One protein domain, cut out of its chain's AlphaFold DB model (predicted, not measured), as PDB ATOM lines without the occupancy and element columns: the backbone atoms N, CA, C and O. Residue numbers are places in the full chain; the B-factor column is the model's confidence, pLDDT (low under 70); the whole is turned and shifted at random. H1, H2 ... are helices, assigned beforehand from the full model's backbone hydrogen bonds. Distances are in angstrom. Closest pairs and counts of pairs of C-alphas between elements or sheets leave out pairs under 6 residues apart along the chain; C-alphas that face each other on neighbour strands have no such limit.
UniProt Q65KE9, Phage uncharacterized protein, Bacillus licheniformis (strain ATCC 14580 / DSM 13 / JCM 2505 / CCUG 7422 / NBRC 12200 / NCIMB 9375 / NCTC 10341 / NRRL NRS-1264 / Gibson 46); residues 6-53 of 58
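AT A GLANCE: This is residues 6 to 53 of the 58 residues of the protein "Phage uncharacterized protein" of Bacillus licheniformis (strain ATCC 14580 / DSM 13 / JCM 2505 / CCUG 7422 / NBRC 12200 / NCIMB 9375 / NCTC 10341 / NRRL NRS-1264 / Gibson 46) (UniProt Q65KE9). Two short helical hairpins, H1 with H2 and H3 with H4, pack together into a small rounded body, with H4 against H2. The 48 printed residues hold four named helices, H1 to H4 in order, and no named strand: all helix. It is compact, with a radius of gyration of the C-alphas of 9.1 A and spans of 24 by 20 by 16 A.

IN THESE COORDINATES: H1, residues 6 to 11, begins at C-alpha 6 (-22.517, 21.475, 37.003). H2, residues 17 to 26, is 14.4 A long; H3, residues 31 to 39, 12.4 A. H4, residues 45 to 52, ends at C-alpha 52 (-14.563, 21.955, 26.423).

HOW THE PARTS SIT: H1 touches H2, closest C-alphas Trp 6 and Val 20 at 6.3 A, opposite ways at a shallow 9 degrees. H2 touches H4, closest C-alphas Lys 21 and Ile 51 at 4.7 A, at a steep 42 degrees. H3 touches H4, closest C-alphas Val 38 and Pro 45 at 6.4 A, opposite ways at a shallow 9 degrees. H1 and H4 are apart. In H1, H2, H3 and H4 every O i to N i+4 pair is within hydrogen-bond range.

THE WHOLE: The C-alphas farthest apart, Tyr 26 and Gly 41, are 23.8 A apart. The printed part has no cut, its three links are tight, and no printed residue is under 70 in pLDDT.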
ATOM      1  N   TRP A   6     -22.278  21.896  38.384       98.12
ATOM      2  CA  TRP A   6     -22.517  21.475  37.003       98.12
ATOM      3  C   TRP A   6     -21.968  20.083  36.684       98.12
ATOM      4  O   TRP A   6     -22.530  19.393  35.835       98.12
ATOM      5  N   VAL A   7     -20.941  19.632  37.409       97.94
ATOM      6  CA  VAL A   7     -20.447  18.248  37.335       97.94
ATOM      7  C   VAL A   7     -21.508  17.284  37.865       97.94
ATOM      8  O   VAL A   7     -21.841  16.296  37.208       97.94
ATOM      9  N   TYR A   8     -22.114  17.602  39.011       97.69
ATOM     10  CA  TYR A   8     -23.216  16.805  39.550       97.69
ATOM     11  C   TYR A   8     -24.476  16.897  38.688       97.69
ATOM     12  O   TYR A   8     -25.139  15.886  38.470       97.69
ATOM     13  N   ALA A   9     -24.799  18.085  38.173       97.94
ATOM     14  CA  ALA A   9     -25.957  18.287  37.314       97.94
ATOM     15  C   ALA A   9     -25.866  17.431  36.044       97.94
ATOM     16  O   ALA A   9     -26.868  16.843  35.640       97.94
ATOM     17  N   LEU A  10     -24.670  17.305  35.462       97.31
ATOM     18  CA  LEU A  10     -24.431  16.427  34.321       97.31
ATOM     19  C   LEU A  10     -24.577  14.946  34.702       97.31
ATOM     20  O   LEU A  10     -25.298  14.210  34.034       97.31
ATOM     21  N   TYR A  11     -23.952  14.515  35.802       97.81
ATOM     22  CA  TYR A  11     -23.995  13.117  36.253       97.81
ATOM     23  C   TYR A  11     -25.413  12.636  36.601       97.81
ATOM     24  O   TYR A  11     -25.828  11.540  36.223       97.81
ATOM     25  N   TYR A  12     -26.187  13.467  37.304       97.62
ATOM     26  CA  TYR A  12     -27.564  13.157  37.698       97.62
ATOM     27  C   TYR A  12     -28.600  13.461  36.605       97.62
ATOM     28  O   TYR A  12     -29.798  13.305  36.848       97.62
ATOM     29  N   ASN A  13     -28.162  13.848  35.401       97.00
ATOM     30  CA  ASN A  13     -29.012  14.222  34.266       97.00
ATOM     31  C   ASN A  13     -29.990  15.376  34.574       97.00
ATOM     32  O   ASN A  13     -31.104  15.417  34.054       97.00
ATOM     33  N   TRP A  14     -29.595  16.313  35.439       97.62
ATOM     34  CA  TRP A  14     -30.306  17.581  35.655       97.62
ATOM     35  C   TRP A  14     -29.963  18.625  34.585       97.62
ATOM     36  O   TRP A  14     -30.719  19.575  34.394       97.62
ATOM     37  N   ALA A  15     -28.835  18.438  33.898       97.69
ATOM     38  CA  ALA A  15     -28.375  19.230  32.768       97.69
ATOM     39  C   ALA A  15     -27.759  18.316  31.697       97.69
ATOM     40  O   ALA A  15     -27.302  17.215  32.003       97.69
ATOM     41  N   ASP A  16     -27.732  18.785  30.449       97.94
ATOM     42  CA  ASP A  16     -27.062  18.119  29.328       97.94
ATOM     43  C   ASP A  16     -25.726  18.802  28.963       97.94
ATOM     44  O   ASP A  16     -25.356  19.847  29.508       97.94
ATOM     45  N   THR A  17     -24.964  18.198  28.046       97.69
ATOM     46  CA  THR A  17     -23.667  18.721  27.590       97.69
ATOM     47  C   THR A  17     -23.762  20.133  26.982       97.69
ATOM     48  O   THR A  17     -22.919  20.964  27.338       97.69
ATOM     49  N   PRO A  18     -24.768  20.492  26.147       98.19
ATOM     50  CA  PRO A  18     -24.994  21.878  25.734       98.19
ATOM     51  C   PRO A  18     -25.177  22.868  26.889       98.19
ATOM     52  O   PRO A  18     -24.588  23.951  26.846       98.19
ATOM     53  N   MET A  19     -25.954  22.522  27.921       98.19
ATOM     54  CA  MET A  19     -26.167  23.392  29.083       98.19
ATOM     55  C   MET A  19     -24.870  23.623  29.861       98.19
ATOM     56  O   MET A  19     -24.529  24.766  30.161       98.19
ATOM     57  N   VAL A  20     -24.094  22.568  30.125       98.00
ATOM     58  CA  VAL A  20     -22.804  22.698  30.828       98.00
ATOM     59  C   VAL A  20     -21.782  23.472  29.985       98.00
ATOM     60  O   VAL A  20     -20.985  24.245  30.510       98.00
ATOM     61  N   LYS A  21     -21.837  23.348  28.655       98.25
ATOM     62  CA  LYS A  21     -21.021  24.161  27.745       98.25
ATOM     63  C   LYS A  21     -21.360  25.646  27.811       98.25
ATOM     64  O   LYS A  21     -20.460  26.476  27.713       98.25
ATOM     65  N   GLN A  22     -22.631  25.994  27.985       98.06
ATOM     66  CA  GLN A  22     -23.026  27.378  28.247       98.06
ATOM     67  C   GLN A  22     -22.544  27.833  29.627       98.06
ATOM     68  O   GLN A  22     -21.978  28.916  29.731       98.06
ATOM     69  N   ALA A  23     -22.682  27.000  30.660       97.81
ATOM     70  CA  ALA A  23     -22.169  27.291  32.001       97.81
ATOM     71  C   ALA A  23     -20.658  27.598  31.997       97.81
ATOM     72  O   ALA A  23     -20.219  28.558  32.628       97.81
ATOM     73  N   LEU A  24     -19.878  26.859  31.198       97.44
ATOM     74  CA  LEU A  24     -18.454  27.125  30.973       97.44
ATOM     75  C   LEU A  24     -18.211  28.522  30.369       97.44
ATOM     76  O   LEU A  24     -17.285  29.216  30.777       97.44
ATOM     77  N   GLN A  25     -19.055  28.979  29.436       97.06
ATOM     78  CA  GLN A  25     -18.952  30.326  28.845       97.06
ATOM     79  C   GLN A  25     -19.257  31.443  29.853       97.06
ATOM     80  O   GLN A  25     -18.740  32.552  29.710       97.06
ATOM     81  N   TYR A  26     -20.083  31.159  30.862       96.88
ATOM     82  CA  TYR A  26     -20.412  32.095  31.938       96.88
ATOM     83  C   TYR A  26     -19.465  32.004  33.144       96.88
ATOM     84  O   TYR A  26     -19.584  32.817  34.058       96.88
ATOM     85  N   ASN A  27     -18.470  31.109  33.112       96.44
ATOM     86  CA  ASN A  27     -17.569  30.796  34.229       96.44
ATOM     87  C   ASN A  27     -18.287  30.229  35.471       96.44
ATOM     88  O   ASN A  27     -17.770  30.348  36.579       96.44
ATOM     89  N   ASP A  28     -19.454  29.598  35.305       97.56
ATOM     90  CA  ASP A  28     -20.128  28.889  36.406       97.56
ATOM     91  C   ASP A  28     -19.445  27.545  36.731       97.56
ATOM     92  O   ASP A  28     -19.662  26.949  37.789       97.56
ATOM     93  N   VAL A  29     -18.629  27.060  35.796       97.62
ATOM     94  CA  VAL A  29     -17.739  25.909  35.928       97.62
ATOM     95  C   VAL A  29     -16.481  26.169  35.101       97.62
ATOM     96  O   VAL A  29     -16.539  26.833  34.065       97.62
ATOM     97  N   THR A  30     -15.347  25.656  35.553       97.75
ATOM     98  CA  THR A  30     -14.039  25.749  34.891       97.75
ATOM     99  C   THR A  30     -13.657  24.441  34.198       97.75
ATOM    100  O   THR A  30     -14.239  23.381  34.446       97.75
ATOM    101  N   ILE A  31     -12.654  24.497  33.315       97.00
ATOM    102  CA  ILE A  31     -12.113  23.289  32.675       97.00
ATOM    103  C   ILE A  31     -11.484  22.373  33.730       97.00
ATOM    104  O   ILE A  31     -11.676  21.163  33.657       97.00
ATOM    105  N   GLU A  32     -10.778  22.926  34.720       96.50
ATOM    106  CA  GLU A  32     -10.205  22.160  35.828       96.50
ATOM    107  C   GLU A  32     -11.280  21.432  36.640       96.50
ATOM    108  O   GLU A  32     -11.155  20.233  36.863       96.50
ATOM    109  N   GLU A  33     -12.383  22.095  36.998       97.31
ATOM    110  CA  GLU A  33     -13.488  21.445  37.719       97.31
ATOM    111  C   GLU A  33     -14.152  20.331  36.894       97.31
ATOM    112  O   GLU A  33     -14.572  19.311  37.444       97.31
ATOM    113  N   LEU A  34     -14.233  20.492  35.568       97.44
ATOM    114  CA  LEU A  34     -14.688  19.423  34.678       97.44
ATOM    115  C   LEU A  34     -13.681  18.265  34.623       97.44
ATOM    116  O   LEU A  34     -14.116  17.115  34.596       97.44
ATOM    117  N   ARG A  35     -12.367  18.537  34.637       97.12
ATOM    118  CA  ARG A  35     -11.321  17.498  34.712       97.12
ATOM    119  C   ARG A  35     -11.389  16.737  36.032       97.12
ATOM    120  O   ARG A  35     -11.411  15.514  35.993       97.12
ATOM    121  N   ASP A  36     -11.548  17.426  37.158       96.62
ATOM    122  CA  ASP A  36     -11.756  16.791  38.466       96.62
ATOM    123  C   ASP A  36     -13.003  15.889  38.452       96.62
ATOM    124  O   ASP A  36     -13.020  14.813  39.056       96.62
ATOM    125  N   GLY A  37     -14.049  16.309  37.731       96.75
ATOM    126  CA  GLY A  37     -15.236  15.500  37.477       96.75
ATOM    127  C   GLY A  37     -14.946  14.228  36.673       96.75
ATOM    128  O   GLY A  37     -15.540  13.190  36.965       96.75
ATOM    129  N   VAL A  38     -14.028  14.279  35.705       97.38
ATOM    130  CA  VAL A  38     -13.564  13.090  34.967       97.38
ATOM    131  C   VAL A  38     -12.740  12.173  35.867       97.38
ATOM    132  O   VAL A  38     -13.042  10.983  35.951       97.38
ATOM    133  N   ASP A  39     -11.771  12.721  36.600       96.25
ATOM    134  CA  ASP A  39     -10.886  11.977  37.508       96.25
ATOM    135  C   ASP A  39     -11.672  11.206  38.583       96.25
ATOM    136  O   ASP A  39     -11.282  10.117  39.007       96.25
ATOM    137  N   GLN A  40     -12.808  11.761  39.011       95.44
ATOM    138  CA  GLN A  40     -13.697  11.156  40.002       95.44
ATOM    139  C   GLN A  40     -14.840  10.319  39.393       95.44
ATOM    140  O   GLN A  40     -15.645   9.758  40.135       95.44
ATOM    141  N   GLY A  41     -14.920  10.201  38.063       95.88
ATOM    142  CA  GLY A  41     -15.895   9.356  37.365       95.88
ATOM    143  C   GLY A  41     -17.317   9.925  37.269       95.88
ATOM    144  O   GLY A  41     -18.258   9.174  37.010       95.88
ATOM    145  N   TYR A  42     -17.486  11.234  37.469       97.12
ATOM    146  CA  TYR A  42     -18.765  11.942  37.330       97.12
ATOM    147  C   TYR A  42     -18.994  12.500  35.920       97.12
ATOM    148  O   TYR A  42     -20.136  12.712  35.516       97.12
ATOM    149  N   VAL A  43     -17.921  12.723  35.163       97.38
ATOM    150  CA  VAL A  43     -17.956  13.171  33.766       97.38
ATOM    151  C   VAL A  43     -17.186  12.163  32.926       97.38
ATOM    152  O   VAL A  43     -16.106  11.720  33.305       97.38
ATOM    153  N   THR A  44     -17.722  11.771  31.777       97.75
ATOM    154  CA  THR A  44     -16.976  10.909  30.847       97.75
ATOM    155  C   THR A  44     -15.962  11.729  30.036       97.75
ATOM    156  O   THR A  44     -16.219  12.906  29.759       97.75
ATOM    157  N   PRO A  45     -14.831  11.143  29.596       97.38
ATOM    158  CA  PRO A  45     -13.895  11.820  28.694       97.38
ATOM    159  C   PRO A  45     -14.565  12.376  27.427       97.38
ATOM    160  O   PRO A  45     -14.184  13.439  26.936       97.38
ATOM    161  N   GLU A  46     -15.593  11.694  26.918       97.50
ATOM    162  CA  GLU A  46     -16.384  12.127  25.766       97.50
ATOM    163  C   GLU A  46     -17.206  13.383  26.075       97.50
ATOM    164  O   GLU A  46     -17.142  14.355  25.321       97.50
ATOM    165  N   GLN A  47     -17.931  13.400  27.202       97.56
ATOM    166  CA  GLN A  47     -18.672  14.586  27.648       97.56
ATOM    167  C   GLN A  47     -17.731  15.769  27.897       97.56
ATOM    168  O   GLN A  47     -18.027  16.889  27.484       97.56
ATOM    169  N   PHE A  48     -16.574  15.523  28.521       98.12
ATOM    170  CA  PHE A  48     -15.548  16.541  28.726       98.12
ATOM    171  C   PHE A  48     -15.100  17.156  27.396       98.12
ATOM    172  O   PHE A  48     -15.079  18.383  27.258       98.12
ATOM    173  N   GLN A  49     -14.792  16.320  26.399       97.88
ATOM    174  CA  GLN A  49     -14.374  16.783  25.078       97.88
ATOM    175  C   GLN A  49     -15.489  17.539  24.348       97.88
ATOM    176  O   GLN A  49     -15.216  18.523  23.661       97.88
ATOM    177  N   GLU A  50     -16.745  17.129  24.491       97.62
ATOM    178  CA  GLU A  50     -17.887  17.817  23.881       97.62
ATOM    179  C   GLU A  50     -18.101  19.228  24.463       97.62
ATOM    180  O   GLU A  50     -18.333  20.200  23.722       97.62
ATOM    181  N   ILE A  51     -17.983  19.344  25.790       97.81
ATOM    182  CA  ILE A  51     -18.160  20.589  26.543       97.81
ATOM    183  C   ILE A  51     -17.002  21.554  26.264       97.81
ATOM    184  O   ILE A  51     -17.232  22.688  25.842       97.81
ATOM    185  N   THR A  52     -15.762  21.098  26.452       96.88
ATOM    186  CA  THR A  52     -14.563  21.955  26.423       96.88
ATOM    187  C   THR A  52     -13.949  22.096  25.030       96.88
ATOM    188  O   THR A  52     -13.294  23.092  24.736       96.88
ATOM    189  N   GLY A  53     -14.160  21.115  24.147       96.12
ATOM    190  CA  GLY A  53     -13.426  20.979  22.886       96.12
ATOM    191  C   GLY A  53     -12.024  20.375  23.038       96.12
ATOM    192  O   GLY A  53     -11.362  20.133  22.026       96.12
TER     193      GLY A  53